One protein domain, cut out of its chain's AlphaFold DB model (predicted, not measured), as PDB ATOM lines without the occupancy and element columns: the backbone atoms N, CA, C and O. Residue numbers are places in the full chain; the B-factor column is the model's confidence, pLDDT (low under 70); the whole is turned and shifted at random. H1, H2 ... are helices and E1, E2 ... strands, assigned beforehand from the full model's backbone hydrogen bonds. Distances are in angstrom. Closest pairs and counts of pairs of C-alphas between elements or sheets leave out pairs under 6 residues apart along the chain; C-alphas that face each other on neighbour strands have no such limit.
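This is residues 2 to 78 of the 243 residues of an uncharacterized protein of Bacteroidetes bacterium (UniProt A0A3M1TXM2). Two helices, long H3 and shorter H4, run side by side in opposite directions, with the small strand hairpin E1 and E2 joining them at one end. At the other end H5 turns off from H4 at a corner, and short H1 packs on both H4 and H5, with short H2 near H3 and H5. The printed part has 77 residues with five named helices and two named strands, in the order H1 H2 H3 E1 E2 H4 H5; the sheet, E1 - E2, is antiparallel and the class is mostly helix. It is compact, with a radius of gyration of the C-alphas of 12.2 A and spans of 34 by 27 by 16 A.

E1, residues 43 to 46, and E2, residues 49 to 52, form a hairpin, with N 44 and O 51 at 2.9 A, within hydrogen-bond range. H3, residues 21 to 39, and H4, residues 53 to 64, touch at a shallow tilt of 9 degrees, opposite ways; their closest C-alphas, of Thr 22 and Glu 64, are 7.1 A apart. H1, residues 6 to 10, touches H4, closest at the C-alphas of Pro 6 and Leu 59, 5.2 A. H5, residues 69 to 77, touches H1, closest at the C-alphas of Phe 7 and Phe 76, 6.7 A. H4 and H5 only just touch, with 3 pairs of C-alphas within 8 A, only at the corner, closest at the C-alphas of Leu 63 and Arg 69, 5.1 A; they are about perpendicular, at 78 degrees. H2, residues 14 to 17, is close to but not clearly touching H5, with the C-alphas of Pro 14 and Ala 73 closest, 5.5 A. H3 and H5 are apart. Every O i to N i+4 pair is within hydrogen-bond range in H1, H3, H4 and H5; H2 is too short for one.

H3 is 27.0 A long, H4 16.5 A, H5 12.7 A, E2 9.8 A, E1 9.3 A, H1 5.8 A and H2 5.6 A, from first to last C-alpha. C-alpha 6 begins H1 at (167.845, 241.092, 271.739), and C-alpha 77 ends H5 at (174.964, 235.909, 280.416).

The C-alphas of Asp 40 and Gln 78, the two farthest apart, are 35.5 A apart. The printed part has no cut, and the six links between named elements are tight. Its mean pLDDT is 93.8, and no printed residue is under 70.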
ATOM      1  N   LYS A   2     174.104 251.640 267.871       87.44
ATOM      2  CA  LYS A   2     174.494 251.142 269.208       87.44
ATOM      3  C   LYS A   2     174.164 249.644 269.255       87.44
ATOM      4  O   LYS A   2     173.197 249.250 268.609       87.44
ATOM      5  N   TYR A   3     174.974 248.824 269.917       95.31
ATOM      6  CA  TYR A   3     174.604 247.422 270.114       95.31
ATOM      7  C   TYR A   3     173.447 247.349 271.109       95.31
ATOM      8  O   TYR A   3     173.417 248.117 272.069       95.31
ATOM      9  N   LEU A   4     172.504 246.453 270.850       96.44
ATOM     10  CA  LEU A   4     171.402 246.114 271.738       96.44
ATOM     11  C   LEU A   4     171.312 244.595 271.753       96.44
ATOM     12  O   LEU A   4     171.258 243.982 270.686       96.44
ATOM     13  N   ASN A   5     171.322 243.988 272.932       97.50
ATOM     14  CA  ASN A   5     171.165 242.554 273.055       97.50
ATOM     15  C   ASN A   5     169.670 242.199 272.936       97.50
ATOM     16  O   ASN A   5     168.877 242.645 273.770       97.50
ATOM     17  N   PRO A   6     169.256 241.395 271.941       97.12
ATOM     18  CA  PRO A   6     167.845 241.092 271.739       97.12
ATOM     19  C   PRO A   6     167.187 240.378 272.923       97.12
ATOM     20  O   PRO A   6     166.038 240.677 273.222       97.12
ATOM     21  N   PHE A   7     167.901 239.498 273.637       97.50
ATOM     22  CA  PHE A   7     167.361 238.831 274.829       97.50
ATOM     23  C   PHE A   7     167.023 239.844 275.927       97.50
ATOM     24  O   PHE A   7     165.939 239.808 276.506       97.50
ATOM     25  N   HIS A   8     167.920 240.807 276.158       97.12
ATOM     26  CA  HIS A   8     167.706 241.858 277.149       97.12
ATOM     27  C   HIS A   8     166.552 242.786 276.779       97.12
ATOM     28  O   HIS A   8     165.673 243.008 277.607       97.12
ATOM     29  N   ILE A   9     166.523 243.286 275.541       96.69
ATOM     30  CA  ILE A   9     165.481 244.226 275.114       96.69
ATOM     31  C   ILE A   9     164.107 243.558 275.062       96.69
ATOM     32  O   ILE A   9     163.131 244.146 275.512       96.69
ATOM     33  N   LEU A  10     164.017 242.332 274.547       95.44
ATOM     34  CA  LEU A  10     162.741 241.622 274.417       95.44
ATOM     35  C   LEU A  10     162.270 240.984 275.733       95.44
ATOM     36  O   LEU A  10     161.173 240.435 275.773       95.44
ATOM     37  N   GLY A  11     163.079 241.034 276.798       94.62
ATOM     38  CA  GLY A  11     162.724 240.473 278.102       94.62
ATOM     39  C   GLY A  11     162.593 238.948 278.098       94.62
ATOM     40  O   GLY A  11     161.793 238.400 278.855       94.62
ATOM     41  N   ILE A  12     163.357 238.263 277.246       94.62
ATOM     42  CA  ILE A  12     163.354 236.799 277.127       94.62
ATOM     43  C   ILE A  12     164.713 236.231 277.524       94.62
ATOM     44  O   ILE A  12     165.743 236.880 277.351       94.62
ATOM     45  N   THR A  13     164.730 235.001 278.032       95.00
ATOM     46  CA  THR A  13     165.978 234.327 278.405       95.00
ATOM     47  C   THR A  13     166.434 233.364 277.303       95.00
ATOM     48  O   THR A  13     165.583 232.852 276.563       95.00
ATOM     49  N   PRO A  14     167.741 233.090 277.152       94.31
ATOM     50  CA  PRO A  14     168.240 232.119 276.177       94.31
ATOM     51  C   PRO A  14     167.595 230.734 276.291       94.31
ATOM     52  O   PRO A  14     167.205 230.155 275.277       94.31
ATOM     53  N   GLU A  15     167.378 230.259 277.518       93.12
ATOM     54  CA  GLU A  15     166.798 228.944 277.816       93.12
ATOM     55  C   GLU A  15     165.367 228.837 277.289       93.12
ATOM     56  O   GLU A  15     164.915 227.772 276.863       93.12
ATOM     57  N   SER A  16     164.645 229.964 277.265       89.88
ATOM     58  CA  SER A  16     163.282 229.996 276.752       89.88
ATOM     59  C   SER A  16     163.203 229.640 275.268       89.88
ATOM     60  O   SER A  16     162.160 229.146 274.855       89.88
ATOM     61  N   LEU A  17     164.282 229.830 274.494       89.00
ATOM     62  CA  LEU A  17     164.334 229.591 273.048       89.00
ATOM     63  C   LEU A  17     164.977 228.256 272.634       89.00
ATOM     64  O   LEU A  17     165.102 227.996 271.438       89.00
ATOM     65  N   GLU A  18     165.385 227.392 273.565       84.44
ATOM     66  CA  GLU A  18     166.138 226.172 273.223       84.44
ATOM     67  C   GLU A  18     165.303 225.114 272.486       84.44
ATOM     68  O   GLU A  18     165.796 224.446 271.578       84.44
ATOM     69  N   GLN A  19     164.031 224.944 272.862       82.06
ATOM     70  CA  GLN A  19     163.219 223.819 272.383       82.06
ATOM     71  C   GLN A  19     162.539 224.099 271.041       82.06
ATOM     72  O   GLN A  19     162.555 223.260 270.138       82.06
ATOM     73  N   HIS A  20     161.918 225.273 270.903       86.69
ATOM     74  CA  HIS A  20     161.109 225.625 269.734       86.69
ATOM     75  C   HIS A  20     161.334 227.084 269.298       86.69
ATOM     76  O   HIS A  20     160.364 227.845 269.192       86.69
ATOM     77  N   PRO A  21     162.587 227.470 268.976       87.50
ATOM     78  CA  PRO A  21     162.969 228.866 268.755       87.50
ATOM     79  C   PRO A  21     162.105 229.547 267.694       87.50
ATOM     80  O   PRO A  21     161.561 230.620 267.928       87.50
ATOM     81  N   THR A  22     161.889 228.903 266.544       90.44
ATOM     82  CA  THR A  22     161.106 229.479 265.439       90.44
ATOM     83  C   THR A  22     159.648 229.735 265.821       90.44
ATOM     84  O   THR A  22     159.074 230.759 265.451       90.44
ATOM     85  N   GLN A  23     159.020 228.814 266.558       92.81
ATOM     86  CA  GLN A  23     157.624 228.970 266.970       92.81
ATOM     87  C   GLN A  23     157.490 230.051 268.044       92.81
ATOM     88  O   GLN A  23     156.584 230.880 267.957       92.81
ATOM     89  N   GLN A  24     158.399 230.063 269.017       93.00
ATOM     90  CA  GLN A  24     158.403 231.030 270.111       93.00
ATOM     91  C   GLN A  24     158.696 232.443 269.606       93.00
ATOM     92  O   GLN A  24     157.952 233.365 269.926       93.00
ATOM     93  N   LEU A  25     159.688 232.612 268.724       94.06
ATOM     94  CA  LEU A  25     159.974 233.899 268.083       94.06
ATOM     95  C   LEU A  25     158.803 234.377 267.218       94.06
ATOM     96  O   LEU A  25     158.479 235.563 267.221       94.06
ATOM     97  N   LYS A  26     158.105 233.468 266.523       94.19
ATOM     98  CA  LYS A  26     156.895 233.815 265.762       94.19
ATOM     99  C   LYS A  26     155.759 234.293 266.670       94.19
ATOM    100  O   LYS A  26     155.098 235.271 266.327       94.19
ATOM    101  N   GLN A  27     155.529 233.619 267.797       94.31
ATOM    102  CA  GLN A  27     154.519 234.023 268.782       94.31
ATOM    103  C   GLN A  27     154.869 235.375 269.409       94.31
ATOM    104  O   GLN A  27     154.027 236.271 269.422       94.31
ATOM    105  N   LEU A  28     156.124 235.556 269.825       94.50
ATOM    106  CA  LEU A  28     156.627 236.810 270.380       94.50
ATOM    107  C   LEU A  28     156.485 237.966 269.382       94.50
ATOM    108  O   LEU A  28     155.989 239.032 269.731       94.50
ATOM    109  N   ARG A  29     156.843 237.738 268.111       95.62
ATOM    110  CA  ARG A  29     156.650 238.712 267.028       95.62
ATOM    111  C   ARG A  29     155.188 239.131 266.904       95.62
ATOM    112  O   ARG A  29     154.911 240.316 266.771       95.62
ATOM    113  N   GLN A  30     154.260 238.174 266.908       95.88
ATOM    114  CA  GLN A  30     152.829 238.470 266.795       95.88
ATOM    115  C   GLN A  30     152.321 239.271 267.992       95.88
ATOM    116  O   GLN A  30     151.599 240.244 267.792       95.88
ATOM    117  N   GLN A  31     152.728 238.894 269.205       95.31
ATOM    118  CA  GLN A  31     152.360 239.600 270.425       95.31
ATOM    119  C   GLN A  31     152.837 241.056 270.390       95.31
ATOM    120  O   GLN A  31     152.024 241.968 270.499       95.31
ATOM    121  N   LEU A  32     154.133 241.281 270.168       94.56
ATOM    122  CA  LEU A  32     154.712 242.625 270.212       94.56
ATOM    123  C   LEU A  32     154.187 243.518 269.079       94.56
ATOM    124  O   LEU A  32     153.982 244.711 269.273       94.56
ATOM    125  N   LEU A  33     153.915 242.962 267.893       94.31
ATOM    126  CA  LEU A  33     153.284 243.728 266.814       94.31
ATOM    127  C   LEU A  33     151.830 244.100 267.124       94.31
ATOM    128  O   LEU A  33     151.409 245.191 266.745       94.31
ATOM    129  N   ALA A  34     151.087 243.239 267.821       94.50
ATOM    130  CA  ALA A  34     149.744 243.570 268.281       94.50
ATOM    131  C   ALA A  34     149.767 244.683 269.343       94.50
ATOM    132  O   ALA A  34     148.880 245.530 269.345       94.50
ATOM    133  N   GLU A  35     150.791 244.740 270.200       92.81
ATOM    134  CA  GLU A  35     150.957 245.833 271.173       92.81
ATOM    135  C   GLU A  35     151.094 247.203 270.484       92.81
ATOM    136  O   GLU A  35     150.428 248.155 270.891       92.81
ATOM    137  N   PHE A  36     151.854 247.302 269.383       92.00
ATOM    138  CA  PHE A  36     151.910 248.532 268.572       92.00
ATOM    139  C   PHE A  36     150.532 248.952 268.034       92.00
ATOM    140  O   PHE A  36     150.208 250.137 268.012       92.00
ATOM    141  N   GLU A  37     149.721 247.991 267.587       91.12
ATOM    142  CA  GLU A  37     148.387 248.259 267.036       91.12
ATOM    143  C   GLU A  37     147.381 248.666 268.122       91.12
ATOM    144  O   GLU A  37     146.522 249.510 267.883       91.12
ATOM    145  N   LEU A  38     147.497 248.089 269.321       92.00
ATOM    146  CA  LEU A  38     146.607 248.367 270.450       92.00
ATOM    147  C   LEU A  38     146.837 249.746 271.065       92.00
ATOM    148  O   LEU A  38     145.880 250.388 271.501       92.00
ATOM    149  N   HIS A  39     148.092 250.188 271.135       87.38
ATOM    150  CA  HIS A  39     148.443 251.454 271.772       87.38
ATOM    151  C   HIS A  39     148.360 252.661 270.829       87.38
ATOM    152  O   HIS A  39     148.400 253.789 271.315       87.38
ATOM    153  N   ASP A  40     148.214 252.444 269.514       86.38
ATOM    154  CA  ASP A  40     148.281 253.490 268.476       86.38
ATOM    155  C   ASP A  40     149.532 254.384 268.634       86.38
ATOM    156  O   ASP A  40     149.524 255.592 268.392       86.38
ATOM    157  N   THR A  41     150.633 253.782 269.104       89.81
ATOM    158  CA  THR A  41     151.918 254.448 269.324       89.81
ATOM    159  C   THR A  41     152.925 254.059 268.250       89.81
ATOM    160  O   THR A  41     152.956 252.938 267.745       89.81
ATOM    161  N   ALA A  42     153.812 254.996 267.908       92.06
ATOM    162  CA  ALA A  42     154.915 254.734 266.982       92.06
ATOM    163  C   ALA A  42     156.055 253.913 267.619       92.06
ATOM    164  O   ALA A  42     156.887 253.352 266.902       92.06
ATOM    165  N   THR A  43     156.099 253.854 268.953       94.62
ATOM    166  CA  THR A  43     157.140 253.211 269.765       94.62
ATOM    167  C   THR A  43     156.526 252.398 270.907       94.62
ATOM    168  O   THR A  43     155.417 252.685 271.364       94.62
ATOM    169  N   LEU A  44     157.260 251.381 271.364       94.06
ATOM    170  CA  LEU A  44     157.006 250.638 272.598       94.06
ATOM    171  C   LEU A  44     158.173 250.841 273.566       94.06
ATOM    172  O   LEU A  44     159.326 250.921 273.139       94.06
ATOM    173  N   GLU A  45     157.888 250.900 274.865       94.62
ATOM    174  CA  GLU A  45     158.923 250.928 275.897       94.62
ATOM    175  C   GLU A  45     159.324 249.496 276.274       94.62
ATOM    176  O   GLU A  45     158.551 248.754 276.875       94.62
ATOM    177  N   LEU A  46     160.546 249.101 275.916       93.62
ATOM    178  CA  LEU A  46     161.114 247.780 276.168       93.62
ATOM    179  C   LEU A  46     162.441 247.924 276.919       93.62
ATOM    180  O   LEU A  46     163.344 248.625 276.462       93.62
ATOM    181  N   ALA A  47     162.556 247.286 278.089       91.62
ATOM    182  CA  ALA A  47     163.726 247.387 278.974       91.62
ATOM    183  C   ALA A  47     164.167 248.847 279.250       91.62
ATOM    184  O   ALA A  47     165.358 249.166 279.247       91.62
ATOM    185  N   GLY A  48     163.197 249.750 279.447       92.06
ATOM    186  CA  GLY A  48     163.438 251.180 279.680       92.06
ATOM    187  C   GLY A  48     163.925 251.953 278.448       92.06
ATOM    188  O   GLY A  48     164.525 253.019 278.589       92.06
ATOM    189  N   ARG A  49     163.729 251.414 277.236       93.44
ATOM    190  CA  ARG A  49     164.086 252.060 275.964       93.44
ATOM    191  C   ARG A  49     162.877 252.146 275.049       93.44
ATOM    192  O   ARG A  49     162.157 251.170 274.882       93.44
ATOM    193  N   GLU A  50     162.708 253.283 274.388       95.19
ATOM    194  CA  GLU A  50     161.739 253.410 273.300       95.19
ATOM    195  C   GLU A  50     162.272 252.713 272.042       95.19
ATOM    196  O   GLU A  50     163.335 253.063 271.519       95.19
ATOM    197  N   ILE A  51     161.535 251.716 271.562       95.50
ATOM    198  CA  ILE A  51     161.849 250.937 270.367       95.50
ATOM    199  C   ILE A  51     160.710 251.115 269.368       95.50
ATOM    200  O   ILE A  51     159.541 250.914 269.692       95.50
ATOM    201  N   ASP A  52     161.043 251.500 268.140       95.69
ATOM    202  CA  ASP A  52     160.082 251.569 267.045       95.69
ATOM    203  C   ASP A  52     159.876 250.190 266.394       95.69
ATOM    204  O   ASP A  52     160.598 249.218 266.640       95.69
ATOM    205  N   LYS A  53     158.871 250.092 265.520       95.19
ATOM    206  CA  LYS A  53     158.548 248.835 264.829       95.19
ATOM    207  C   LYS A  53     159.729 248.285 264.017       95.19
ATOM    208  O   LYS A  53     159.904 247.070 263.941       95.19
ATOM    209  N   ALA A  54     160.543 249.154 263.416       94.75
ATOM    210  CA  ALA A  54     161.708 248.745 262.634       94.75
ATOM    211  C   ALA A  54     162.816 248.153 263.522       94.75
ATOM    212  O   ALA A  54     163.358 247.094 263.203       94.75
ATOM    213  N   GLY A  55     163.109 248.793 264.656       95.06
ATOM    214  CA  GLY A  55     164.052 248.312 265.657       95.06
ATOM    215  C   GLY A  55     163.616 246.982 266.264       95.06
ATOM    216  O   GLY A  55     164.431 246.067 266.362       95.06
ATOM    217  N   LEU A  56     162.326 246.825 266.574       95.44
ATOM    218  CA  LEU A  56     161.783 245.549 267.040       95.44
ATOM    219  C   LEU A  56     162.016 244.426 266.015       95.44
ATOM    220  O   LEU A  56     162.497 243.346 266.363       95.44
ATOM    221  N   LEU A  57     161.680 244.669 264.744       95.38
ATOM    222  CA  LEU A  57     161.857 243.674 263.682       95.38
ATOM    223  C   LEU A  57     163.327 243.318 263.457       95.38
ATOM    224  O   LEU A  57     163.627 242.154 263.184       95.38
ATOM    225  N   PHE A  58     164.231 244.287 263.602       95.50
ATOM    226  CA  PHE A  58     165.666 244.038 263.559       95.50
ATOM    227  C   PHE A  58     166.096 243.085 264.685       95.50
ATOM    228  O   PHE A  58     166.685 242.050 264.397       95.50
ATOM    229  N   LEU A  59     165.713 243.354 265.938       95.81
ATOM    230  CA  LEU A  59     166.058 242.497 267.086       95.81
ATOM    231  C   LEU A  59     165.527 241.065 266.937       95.81
ATOM    232  O   LEU A  59     166.229 240.106 267.251       95.81
ATOM    233  N   LEU A  60     164.300 240.910 266.432       95.31
ATOM    234  CA  LEU A  60     163.721 239.593 266.163       95.31
ATOM    235  C   LEU A  60     164.471 238.859 265.044       95.31
ATOM    236  O   LEU A  60     164.696 237.660 265.161       95.31
ATOM    237  N   THR A  61     164.871 239.567 263.985       95.25
ATOM    238  CA  THR A  61     165.668 238.994 262.887       95.25
ATOM    239  C   THR A  61     167.031 238.505 263.380       95.25
ATOM    240  O   THR A  61     167.440 237.405 263.024       95.25
ATOM    241  N   GLU A  62     167.701 239.269 264.249       94.50
ATOM    242  CA  GLU A  62     168.985 238.861 264.845       94.50
ATOM    243  C   GLU A  62     168.858 237.566 265.666       94.50
ATOM    244  O   GLU A  62     169.768 236.741 265.670       94.50
ATOM    245  N   LEU A  63     167.717 237.346 266.335       95.12
ATOM    246  CA  LEU A  63     167.450 236.085 267.034       95.12
ATOM    247  C   LEU A  63     167.040 234.946 266.104       95.12
ATOM    248  O   LEU A  63     167.235 233.785 266.453       95.12
ATOM    249  N   GLU A  64     166.464 235.222 264.938       93.81
ATOM    250  CA  GLU A  64     166.160 234.177 263.958       93.81
ATOM    251  C   GLU A  64     167.434 233.607 263.319       93.81
ATOM    252  O   GLU A  64     167.450 232.421 262.991       93.81
ATOM    253  N   ASP A  65     168.511 234.393 263.236       94.69
ATOM    254  CA  ASP A  65     169.816 233.938 262.756       94.69
ATOM    255  C   ASP A  65     170.448 232.911 263.717       94.69
ATOM    256  O   ASP A  65     170.924 233.231 264.808       94.69
ATOM    257  N   GLU A  66     170.466 231.645 263.298       92.69
ATOM    258  CA  GLU A  66     171.034 230.534 264.065       92.69
ATOM    259  C   GLU A  66     172.542 230.674 264.314       92.69
ATOM    260  O   GLU A  66     173.044 230.121 265.291       92.69
ATOM    261  N   ALA A  67     173.265 231.420 263.471       93.75
ATOM    262  CA  ALA A  67     174.697 231.637 263.637       93.75
ATOM    263  C   ALA A  67     175.002 232.718 264.684       93.75
ATOM    264  O   ALA A  67     176.002 232.612 265.393       93.75
ATOM    265  N   HIS A  68     174.160 233.749 264.801       94.50
ATOM    266  CA  HIS A  68     174.379 234.862 265.736       94.50
ATOM    267  C   HIS A  68     173.664 234.695 267.077       94.50
ATOM    268  O   HIS A  68     174.149 235.196 268.097       94.50
ATOM    269  N   ARG A  69     172.540 233.970 267.119       95.56
ATOM    270  CA  ARG A  69     171.767 233.736 268.349       95.56
ATOM    271  C   ARG A  69     172.624 233.231 269.523       95.56
ATOM    272  O   ARG A  69     172.477 233.802 270.605       95.56
ATOM    273  N   PRO A  70     173.540 232.252 269.359       96.00
ATOM    274  CA  PRO A  70     174.396 231.803 270.457       96.00
ATOM    275  C   PRO A  70     175.292 232.919 271.006       96.00
ATOM    276  O   PRO A  70     175.448 233.040 272.216       96.00
ATOM    277  N   TYR A  71     175.813 233.799 270.147       97.31
ATOM    278  CA  TYR A  71     176.645 234.921 270.586       97.31
ATOM    279  C   TYR A  71     175.849 235.934 271.405       97.31
ATOM    280  O   TYR A  71     176.327 236.416 272.432       97.31
ATOM    281  N   HIS A  72     174.616 236.235 270.993       97.38
ATOM    282  CA  HIS A  72     173.720 237.071 271.788       97.38
ATOM    283  C   HIS A  72     173.396 236.444 273.146       97.38
ATOM    284  O   HIS A  72     173.347 237.178 274.132       97.38
ATOM    285  N   ALA A  73     173.215 235.123 273.213       96.94
ATOM    286  CA  ALA A  73     172.981 234.414 274.467       96.94
ATOM    287  C   ALA A  73     174.202 234.513 275.395       96.94
ATOM    288  O   ALA A  73     174.073 234.962 276.530       96.94
ATOM    289  N   THR A  74     175.405 234.238 274.886       96.69
ATOM    290  CA  THR A  74     176.639 234.359 275.676       96.69
ATOM    291  C   THR A  74     176.868 235.788 276.167       96.69
ATOM    292  O   THR A  74     177.224 236.001 277.320       96.69
ATOM    293  N   ILE A  75     176.624 236.805 275.333       96.81
ATOM    294  CA  ILE A  75     176.725 238.208 275.768       96.81
ATOM    295  C   ILE A  75     175.672 238.522 276.838       96.81
ATOM    296  O   ILE A  75     175.962 239.283 277.755       96.81
ATOM    297  N   PHE A  76     174.466 237.959 276.733       97.19
ATOM    298  CA  PHE A  76     173.400 238.171 277.709       97.19
ATOM    299  C   PHE A  76     173.779 237.652 279.104       97.19
ATOM    300  O   PHE A  76     173.515 238.340 280.089       97.19
ATOM    301  N   GLU A  77     174.442 236.497 279.173       95.81
ATOM    302  CA  GLU A  77     174.964 235.909 280.416       95.81
ATOM    303  C   GLU A  77     176.094 236.748 281.036       95.81
ATOM    304  O   GLU A  77     176.247 236.805 282.256       95.81
ATOM    305  N   GLN A  78     176.875 237.442 280.205       96.00
ATOM    306  CA  GLN A  78     177.986 238.292 280.631       96.00
ATOM    307  C   GLN A  78     177.510 239.729 280.875       96.00
ATOM    308  O   GLN A  78     177.764 240.636 280.079       96.00
TER     309      GLN A  78